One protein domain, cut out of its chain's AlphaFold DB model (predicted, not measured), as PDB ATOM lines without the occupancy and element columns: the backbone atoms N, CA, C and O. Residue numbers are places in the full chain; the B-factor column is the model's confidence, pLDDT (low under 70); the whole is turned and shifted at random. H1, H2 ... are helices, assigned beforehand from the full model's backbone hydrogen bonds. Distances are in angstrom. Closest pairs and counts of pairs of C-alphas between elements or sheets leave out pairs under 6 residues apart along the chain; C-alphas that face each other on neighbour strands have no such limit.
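This is residues 334 to 406 of the 560 residues of an uncharacterized protein of Thermoclostridium stercorarium subsp. thermolacticum DSM 2910 (UniProt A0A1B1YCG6). Two long helices, H1 and H4, run nearly the same way along the two sides of a flat layer, and two short helices, H2 and H3, lie between them. The last part of H4, residues 395 to 406, sticks out beyond this body. The printed part has 73 residues, with four named helices in the order H1, H2, H3, H4 and no named strand; the class is all helix. It is loose, with a radius of gyration of the C-alphas of 14.0 A and spans of 49 by 29 by 13 A.

H1, residues 334 to 353, and H2, residues 357 to 366, form a helical hairpin. They touch, with residues 344 to 352 alone of H1, at a shallow tilt of 20 degrees, opposite ways; their closest C-alphas, of Ala 351 and Ala 360, are 5.2 A apart. With residues 337 to 345 alone, H1 touches H3, residues 368 to 377, at a steep tilt of 64 degrees; the closest C-alphas, of Ala 341 and Leu 370, are 4.9 A apart. H2 and H3 are close but not clearly touching, with the C-alphas of Leu 364 and Leu 370 closest at 7.5 A. H4, residues 380 to 406, touches H2 with residues 387 to 394 alone; the closest C-alphas, of Ile 365 and Leu 387, are 5.6 A apart. H3 and H4 only just touch, with 3 pairs of C-alphas within 8 A, the closest those of Thr 375 and Val 383 at 6.6 A. H1 and H4 are apart. Every O i to N i+4 pair is within hydrogen-bond range in H1, H2 and H4, and 5 of 6 are in H3.

H1 begins at C-alpha 334 (-2.969, 63.826, 113.043) and measures 28.2 A from first to last C-alpha. H2 measures 14.0 A and H3 15.0 A. H4 measures 38.2 A and ends at C-alpha 406 (20.475, 27.875, 90.214).

The C-alphas farthest apart, of Tyr 335 and Glu 406, are 49.0 A apart. The printed part has no cut, and its three links are tight. The mean pLDDT of the printed part is 83.2, and no printed residue is under 70.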
ATOM      1  N   TYR A 334      -3.688  64.866 112.303       83.69
ATOM      2  CA  TYR A 334      -2.969  63.826 113.043       83.69
ATOM      3  C   TYR A 334      -3.815  62.572 113.267       83.69
ATOM      4  O   TYR A 334      -3.335  61.462 113.023       83.69
ATOM      5  N   TYR A 335      -5.080  62.729 113.659       86.94
ATOM      6  CA  TYR A 335      -5.999  61.609 113.840       86.94
ATOM      7  C   TYR A 335      -6.238  60.836 112.536       86.94
ATOM      8  O   TYR A 335      -6.182  59.607 112.515       86.94
ATOM      9  N   THR A 336      -6.412  61.544 111.418       88.19
ATOM     10  CA  THR A 336      -6.558  60.919 110.098       88.19
ATOM     11  C   THR A 336      -5.327  60.088 109.730       88.19
ATOM     12  O   THR A 336      -5.464  58.979 109.211       88.19
ATOM     13  N   ILE A 337      -4.120  60.597 110.004       86.94
ATOM     14  CA  ILE A 337      -2.876  59.853 109.764       86.94
ATOM     15  C   ILE A 337      -2.811  58.611 110.665       86.94
ATOM     16  O   ILE A 337      -2.496  57.527 110.175       86.94
ATOM     17  N   TYR A 338      -3.175  58.743 111.944       86.25
ATOM     18  CA  TYR A 338      -3.258  57.624 112.881       86.25
ATOM     19  C   TYR A 338      -4.215  56.520 112.394       86.25
ATOM     20  O   TYR A 338      -3.799  55.367 112.295       86.25
ATOM     21  N   LYS A 339      -5.462  56.848 112.018       88.44
ATOM     22  CA  LYS A 339      -6.446  55.842 111.565       88.44
ATOM     23  C   LYS A 339      -6.002  55.107 110.306       88.44
ATOM     24  O   LYS A 339      -6.234  53.908 110.181       88.44
ATOM     25  N   ARG A 340      -5.347  55.797 109.368       87.75
ATOM     26  CA  ARG A 340      -4.792  55.128 108.180       87.75
ATOM     27  C   ARG A 340      -3.661  54.176 108.554       87.75
ATOM     28  O   ARG A 340      -3.647  53.047 108.077       87.75
ATOM     29  N   ALA A 341      -2.775  54.588 109.458       85.56
ATOM     30  CA  ALA A 341      -1.706  53.727 109.952       85.56
ATOM     31  C   ALA A 341      -2.230  52.507 110.721       85.56
ATOM     32  O   ALA A 341      -1.678  51.422 110.567       85.56
ATOM     33  N   GLU A 342      -3.305  52.648 111.500       86.75
ATOM     34  CA  GLU A 342      -3.980  51.525 112.165       86.75
ATOM     35  C   GLU A 342      -4.427  50.464 111.146       86.75
ATOM     36  O   GLU A 342      -4.156  49.276 111.323       86.75
ATOM     37  N   VAL A 343      -5.038  50.881 110.031       87.62
ATOM     38  CA  VAL A 343      -5.424  49.973 108.938       87.62
ATOM     39  C   VAL A 343      -4.201  49.283 108.326       87.62
ATOM     40  O   VAL A 343      -4.210  48.060 108.161       87.62
ATOM     41  N   SER A 344      -3.135  50.033 108.038       87.69
ATOM     42  CA  SER A 344      -1.876  49.490 107.509       87.69
ATOM     43  C   SER A 344      -1.229  48.474 108.457       87.69
ATOM     44  O   SER A 344      -0.815  47.396 108.029       87.69
ATOM     45  N   LEU A 345      -1.181  48.777 109.758       86.81
ATOM     46  CA  LEU A 345      -0.628  47.900 110.792       86.81
ATOM     47  C   LEU A 345      -1.467  46.634 110.976       86.81
ATOM     48  O   LEU A 345      -0.904  45.552 111.127       86.81
ATOM     49  N   ASN A 346      -2.794  46.735 110.897       88.75
ATOM     50  CA  ASN A 346      -3.676  45.568 110.901       88.75
ATOM     51  C   ASN A 346      -3.421  44.673 109.680       88.75
ATOM     52  O   ASN A 346      -3.332  43.452 109.815       88.75
ATOM     53  N   GLY A 347      -3.232  45.271 108.498       87.94
ATOM     54  CA  GLY A 347      -2.847  44.548 107.286       87.94
ATOM     55  C   GLY A 347      -1.491  43.848 107.413       87.94
ATOM     56  O   GLY A 347      -1.356  42.690 107.012       87.94
ATOM     57  N   LEU A 348      -0.504  44.520 108.012       86.88
ATOM     58  CA  LEU A 348       0.817  43.957 108.293       86.88
ATOM     59  C   LEU A 348       0.738  42.798 109.296       86.88
ATOM     60  O   LEU A 348       1.303  41.735 109.050       86.88
ATOM     61  N   SER A 349       0.008  42.984 110.396       85.38
ATOM     62  CA  SER A 349      -0.205  41.962 111.425       85.38
ATOM     63  C   SER A 349      -0.829  40.699 110.830       85.38
ATOM     64  O   SER A 349      -0.330  39.598 111.060       85.38
ATOM     65  N   ALA A 350      -1.846  40.851 109.976       88.50
ATOM     66  CA  ALA A 350      -2.469  39.730 109.277       88.50
ATOM     67  C   ALA A 350      -1.483  38.974 108.367       88.50
ATOM     68  O   ALA A 350      -1.486  37.745 108.362       88.50
ATOM     69  N   ALA A 351      -0.616  39.684 107.631       86.44
ATOM     70  CA  ALA A 351       0.404  39.063 106.783       86.44
ATOM     71  C   ALA A 351       1.466  38.298 107.598       86.44
ATOM     72  O   ALA A 351       1.874  37.202 107.216       86.44
ATOM     73  N   ILE A 352       1.880  38.844 108.747       79.38
ATOM     74  CA  ILE A 352       2.812  38.174 109.665       79.38
ATOM     75  C   ILE A 352       2.172  36.910 110.249       79.38
ATOM     76  O   ILE A 352       2.793  35.849 110.243       79.38
ATOM     77  N   GLN A 353       0.923  36.995 110.715       82.19
ATOM     78  CA  GLN A 353       0.198  35.858 111.292       82.19
ATOM     79  C   GLN A 353      -0.045  34.733 110.282       82.19
ATOM     80  O   GLN A 353      -0.049  33.565 110.666       82.19
ATOM     81  N   SER A 354      -0.220  35.057 108.997       84.38
ATOM     82  CA  SER A 354      -0.359  34.056 107.935       84.38
ATOM     83  C   SER A 354       0.974  33.470 107.454       84.38
ATOM     84  O   SER A 354       0.961  32.621 106.567       84.38
ATOM     85  N   GLY A 355       2.117  33.931 107.979       77.00
ATOM     86  CA  GLY A 355       3.450  33.523 107.519       77.00
ATOM     87  C   GLY A 355       3.837  34.070 106.138       77.00
ATOM     88  O   GLY A 355       4.823  33.626 105.556       77.00
ATOM     89  N   ASP A 356       3.090  35.042 105.606       83.00
ATOM     90  CA  ASP A 356       3.341  35.646 104.293       83.00
ATOM     91  C   ASP A 356       4.363  36.785 104.430       83.00
ATOM     92  O   ASP A 356       4.042  37.979 104.432       83.00
ATOM     93  N   ILE A 357       5.625  36.386 104.611       78.81
ATOM     94  CA  ILE A 357       6.756  37.293 104.851       78.81
ATOM     95  C   ILE A 357       6.946  38.262 103.675       78.81
ATOM     96  O   ILE A 357       7.234  39.440 103.888       78.81
ATOM     97  N   GLU A 358       6.738  37.807 102.438       81.25
ATOM     98  CA  GLU A 358       6.862  38.658 101.250       81.25
ATOM     99  C   GLU A 358       5.810  39.774 101.251       81.25
ATOM    100  O   GLU A 358       6.136  40.946 101.027       81.25
ATOM    101  N   ARG A 359       4.549  39.447 101.551       84.75
ATOM    102  CA  ARG A 359       3.494  40.452 101.688       84.75
ATOM    103  C   ARG A 359       3.754  41.399 102.856       84.75
ATOM    104  O   ARG A 359       3.561  42.602 102.690       84.75
ATOM    105  N   ALA A 360       4.213  40.892 104.000       84.38
ATOM    106  CA  ALA A 360       4.553  41.717 105.159       84.38
ATOM    107  C   ALA A 360       5.655  42.742 104.825       84.38
ATOM    108  O   ALA A 360       5.520  43.930 105.120       84.38
ATOM    109  N   ILE A 361       6.708  42.311 104.126       83.12
ATOM    110  CA  ILE A 361       7.808  43.177 103.685       83.12
ATOM    111  C   ILE A 361       7.331  44.213 102.656       83.12
ATOM    112  O   ILE A 361       7.692  45.388 102.754       83.12
ATOM    113  N   LYS A 362       6.476  43.826 101.698       83.69
ATOM    114  CA  LYS A 362       5.883  44.773 100.735       83.69
ATOM    115  C   LYS A 362       5.046  45.844 101.432       83.69
ATOM    116  O   LYS A 362       5.169  47.014 101.078       83.69
ATOM    117  N   LEU A 363       4.238  45.463 102.423       86.31
ATOM    118  CA  LEU A 363       3.451  46.407 103.221       86.31
ATOM    119  C   LEU A 363       4.353  47.358 104.018       86.31
ATOM    120  O   LEU A 363       4.100  48.553 104.029       86.31
ATOM    121  N   LEU A 364       5.451  46.878 104.605       84.12
ATOM    122  CA  LEU A 364       6.399  47.747 105.314       84.12
ATOM    123  C   LEU A 364       7.074  48.779 104.398       84.12
ATOM    124  O   LEU A 364       7.198  49.940 104.774       84.12
ATOM    125  N   ILE A 365       7.523  48.370 103.209       83.50
ATOM    126  CA  ILE A 365       8.358  49.218 102.339       83.50
ATOM    127  C   ILE A 365       7.522  50.143 101.442       83.50
ATOM    128  O   ILE A 365       7.974  51.236 101.098       83.50
ATOM    129  N   ALA A 366       6.337  49.706 101.004       82.44
ATOM    130  CA  ALA A 366       5.564  50.404  99.974       82.44
ATOM    131  C   ALA A 366       4.323  51.140 100.503       82.44
ATOM    132  O   ALA A 366       3.719  51.913  99.753       82.44
ATOM    133  N   ASP A 367       3.931  50.925 101.762       87.12
ATOM    134  CA  ASP A 367       2.764  51.586 102.338       87.12
ATOM    135  C   ASP A 367       3.063  53.057 102.668       87.12
ATOM    136  O   ASP A 367       3.823  53.404 103.576       87.12
ATOM    137  N   ARG A 368       2.437  53.946 101.892       86.06
ATOM    138  CA  ARG A 368       2.598  55.398 102.019       86.06
ATOM    139  C   ARG A 368       1.957  55.964 103.279       86.06
ATOM    140  O   ARG A 368       2.421  56.997 103.760       86.06
ATOM    141  N   ASP A 369       0.887  55.353 103.772       87.06
ATOM    142  CA  ASP A 369       0.187  55.829 104.960       87.06
ATOM    143  C   ASP A 369       0.970  55.441 106.220       87.06
ATOM    144  O   ASP A 369       1.197  56.296 107.082       87.06
ATOM    145  N   LEU A 370       1.509  54.218 106.264       85.19
ATOM    146  CA  LEU A 370       2.442  53.794 107.309       85.19
ATOM    147  C   LEU A 370       3.712  54.652 107.307       85.19
ATOM    148  O   LEU A 370       4.128  55.136 108.359       85.19
ATOM    149  N   TYR A 371       4.290  54.913 106.129       87.56
ATOM    150  CA  TYR A 371       5.434  55.817 105.992       87.56
ATOM    151  C   TYR A 371       5.138  57.202 106.577       87.56
ATOM    152  O   TYR A 371       5.894  57.709 107.405       87.56
ATOM    153  N   ARG A 372       4.007  57.811 106.192       86.25
ATOM    154  CA  ARG A 372       3.601  59.130 106.696       86.25
ATOM    155  C   ARG A 372       3.481  59.142 108.215       86.25
ATOM    156  O   ARG A 372       4.016  60.058 108.833       86.25
ATOM    157  N   ALA A 373       2.848  58.135 108.810       85.56
ATOM    158  CA  ALA A 373       2.704  58.045 110.259       85.56
ATOM    159  C   ALA A 373       4.045  57.875 110.984       85.56
ATOM    160  O   ALA A 373       4.297  58.562 111.971       85.56
ATOM    161  N   LEU A 374       4.950  57.039 110.467       83.88
ATOM    162  CA  LEU A 374       6.294  56.881 111.031       83.88
ATOM    163  C   LEU A 374       7.086  58.195 110.987       83.88
ATOM    164  O   LEU A 374       7.771  58.539 111.949       83.88
ATOM    165  N   THR A 375       6.939  58.979 109.915       87.44
ATOM    166  CA  THR A 375       7.606  60.286 109.791       87.44
ATOM    167  C   THR A 375       7.030  61.384 110.692       87.44
ATOM    168  O   THR A 375       7.602  62.470 110.749       87.44
ATOM    169  N   LEU A 376       5.923  61.127 111.403       82.56
ATOM    170  CA  LEU A 376       5.425  62.025 112.451       82.56
ATOM    171  C   LEU A 376       6.176  61.858 113.776       82.56
ATOM    172  O   LEU A 376       6.236  62.799 114.562       82.56
ATOM    173  N   VAL A 377       6.720  60.667 114.035       78.62
ATOM    174  CA  VAL A 377       7.359  60.313 115.315       78.62
ATOM    175  C   VAL A 377       8.872  60.123 115.199       78.62
ATOM    176  O   VAL A 377       9.572  60.147 116.208       78.62
ATOM    177  N   ALA A 378       9.387  59.958 113.980       80.94
ATOM    178  CA  ALA A 378      10.805  59.806 113.679       80.94
ATOM    179  C   ALA A 378      11.222  60.686 112.490       80.94
ATOM    180  O   ALA A 378      10.401  61.062 111.651       80.94
ATOM    181  N   SER A 379      12.517  61.001 112.389       85.50
ATOM    182  CA  SER A 379      13.031  61.749 111.238       85.50
ATOM    183  C   SER A 379      12.875  60.938 109.949       85.50
ATOM    184  O   SER A 379      13.057  59.718 109.949       85.50
ATOM    185  N   ARG A 380      12.581  61.618 108.831       87.50
ATOM    186  CA  ARG A 380      12.471  60.975 107.508       87.50
ATOM    187  C   ARG A 380      13.701  60.139 107.173       87.50
ATOM    188  O   ARG A 380      13.549  59.002 106.762       87.50
ATOM    189  N   GLU A 381      14.893  60.659 107.461       86.44
ATOM    190  CA  GLU A 381      16.161  59.947 107.262       86.44
ATOM    191  C   GLU A 381      16.212  58.610 108.012       86.44
ATOM    192  O   GLU A 381      16.660  57.613 107.454       86.44
ATOM    193  N   SER A 382      15.720  58.565 109.256       86.12
ATOM    194  CA  SER A 382      15.684  57.324 110.037       86.12
ATOM    195  C   SER A 382      14.692  56.328 109.442       86.12
ATOM    196  O   SER A 382      15.018  55.155 109.281       86.12
ATOM    197  N   VAL A 383      13.490  56.793 109.085       86.75
ATOM    198  CA  VAL A 383      12.460  55.947 108.461       86.75
ATOM    199  C   VAL A 383      12.966  55.387 107.128       86.75
ATOM    200  O   VAL A 383      12.914  54.175 106.916       86.75
ATOM    201  N   ASP A 384      13.527  56.238 106.269       88.31
ATOM    202  CA  ASP A 384      14.112  55.852 104.982       88.31
ATOM    203  C   ASP A 384      15.266  54.852 105.165       88.31
ATOM    204  O   ASP A 384      15.349  53.866 104.432       88.31
ATOM    205  N   TYR A 385      16.129  55.057 106.168       85.62
ATOM    206  CA  TYR A 385      17.236  54.151 106.478       85.62
ATOM    207  C   TYR A 385      16.749  52.752 106.874       85.62
ATOM    208  O   TYR A 385      17.232  51.753 106.331       85.62
ATOM    209  N   TYR A 386      15.784  52.653 107.793       81.25
ATOM    210  CA  TYR A 386      15.268  51.357 108.240       81.25
ATOM    211  C   TYR A 386      14.492  50.641 107.131       81.25
ATOM    212  O   TYR A 386      14.746  49.462 106.884       81.25
ATOM    213  N   LEU A 387      13.612  51.342 106.408       86.81
ATOM    214  CA  LEU A 387      12.885  50.755 105.277       86.81
ATOM    215  C   LEU A 387      13.831  50.343 104.140       86.81
ATOM    216  O   LEU A 387      13.664  49.275 103.549       86.81
ATOM    217  N   GLY A 388      14.864  51.145 103.872       83.75
ATOM    218  CA  GLY A 388      15.928  50.815 102.924       83.75
ATOM    219  C   GLY A 388      16.729  49.584 103.348       83.75
ATOM    220  O   GLY A 388      17.010  48.721 102.519       83.75
ATOM    221  N   SER A 389      17.032  49.449 104.639       79.94
ATOM    222  CA  SER A 389      17.723  48.278 105.188       79.94
ATOM    223  C   SER A 389      16.882  47.010 105.034       79.94
ATOM    224  O   SER A 389      17.378  46.015 104.510       79.94
ATOM    225  N   VAL A 390      15.592  47.055 105.395       81.62
ATOM    226  CA  VAL A 390      14.656  45.930 105.202       81.62
ATOM    227  C   VAL A 390      14.571  45.537 103.725       81.62
ATOM    228  O   VAL A 390      14.656  44.354 103.399       81.62
ATOM    229  N   LYS A 391      14.483  46.519 102.819       83.81
ATOM    230  CA  LYS A 391      14.495  46.281 101.370       83.81
ATOM    231  C   LYS A 391      15.780  45.594 100.904       83.81
ATOM    232  O   LYS A 391      15.711  44.654 100.119       83.81
ATOM    233  N   ASN A 392      16.937  46.040 101.386       77.69
ATOM    234  CA  ASN A 392      18.227  45.455 101.023       77.69
ATOM    235  C   ASN A 392      18.365  44.016 101.533       77.69
ATOM    236  O   ASN A 392      18.780  43.149 100.768       77.69
ATOM    237  N   TYR A 393      17.964  43.736 102.777       74.56
ATOM    238  CA  TYR A 393      17.951  42.371 103.311       74.56
ATOM    239  C   TYR A 393      17.008  41.456 102.527       74.56
ATOM    240  O   TYR A 393      17.377  40.324 102.225       74.56
ATOM    241  N   TYR A 394      15.824  41.946 102.149       80.19
ATOM    242  CA  TYR A 394      14.893  41.186 101.318       80.19
ATOM    243  C   TYR A 394      15.472  40.881  99.933       80.19
ATOM    244  O   TYR A 394      15.417  39.739  99.490       80.19
ATOM    245  N   ASN A 395      16.082  41.870  99.273       80.88
ATOM    246  CA  ASN A 395      16.741  41.652  97.986       80.88
ATOM    247  C   ASN A 395      17.872  40.623  98.106       80.88
ATOM    248  O   ASN A 395      17.944  39.709  97.296       80.88
ATOM    249  N   MET A 396      18.693  40.708  99.156       73.81
ATOM    250  CA  MET A 396      19.758  39.735  99.410       73.81
ATOM    251  C   MET A 396      19.201  38.324  99.648       73.81
ATOM    252  O   MET A 396      19.756  37.355  99.139       73.81
ATOM    253  N   TYR A 397      18.093  38.192 100.380       75.56
ATOM    254  CA  TYR A 397      17.389  36.919 100.548       75.56
ATOM    255  C   TYR A 397      16.877  36.365  99.209       75.56
ATOM    256  O   TYR A 397      17.060  35.179  98.926       75.56
ATOM    257  N   VAL A 398      16.267  37.208  98.370       79.12
ATOM    258  CA  VAL A 398      15.793  36.826  97.029       79.12
ATOM    259  C   VAL A 398      16.961  36.370  96.153       79.12
ATOM    260  O   VAL A 398      16.869  35.312  95.533       79.12
ATOM    261  N   ASP A 399      18.067  37.114  96.150       78.19
ATOM    262  CA  ASP A 399      19.269  36.791  95.380       78.19
ATOM    263  C   ASP A 399      19.906  35.480  95.856       78.19
ATOM    264  O   ASP A 399      20.180  34.606  95.038       78.19
ATOM    265  N   LEU A 400      20.062  35.281  97.170       71.81
ATOM    266  CA  LEU A 400      20.565  34.027  97.744       71.81
ATOM    267  C   LEU A 400      19.668  32.839  97.390       71.81
ATOM    268  O   LEU A 400      20.169  31.787  97.001       71.81
ATOM    269  N   THR A 401      18.347  33.005  97.489       74.62
ATOM    270  CA  THR A 401      17.383  31.952  97.135       74.62
ATOM    271  C   THR A 401      17.476  31.613  95.649       74.62
ATOM    272  O   THR A 401      17.429  30.440  95.276       74.62
ATOM    273  N   LYS A 402      17.647  32.625  94.792       79.19
ATOM    274  CA  LYS A 402      17.842  32.445  93.355       79.19
ATOM    275  C   LYS A 402      19.151  31.714  93.057       79.19
ATOM    276  O   LYS A 402      19.111  30.707  92.362       79.19
ATOM    277  N   SER A 403      20.276  32.152  93.625       74.62
ATOM    278  CA  SER A 403      21.574  31.492  93.449       74.62
ATOM    279  C   SER A 403      21.579  30.059  93.981       74.62
ATOM    280  O   SER A 403      22.138  29.177  93.339       74.62
ATOM    281  N   LEU A 404      20.924  29.798  95.118       71.69
ATOM    282  CA  LEU A 404      20.759  28.444  95.645       71.69
ATOM    283  C   LEU A 404      19.940  27.573  94.685       71.69
ATOM    284  O   LEU A 404      20.322  26.441  94.413       71.69
ATOM    285  N   THR A 405      18.846  28.111  94.140       77.50
ATOM    286  CA  THR A 405      18.016  27.408  93.148       77.50
ATOM    287  C   THR A 405      18.817  27.100  91.879       77.50
ATOM    288  O   THR A 405      18.767  25.983  91.375       77.50
ATOM    289  N   GLU A 406      19.593  28.063  91.374       80.75
ATOM    290  CA  GLU A 406      20.475  27.875  90.214       80.75
ATOM    291  C   GLU A 406      21.544  26.803  90.480       80.75
ATOM    292  O   GLU A 406      21.759  25.939  89.633       80.75
TER     293      GLU A 406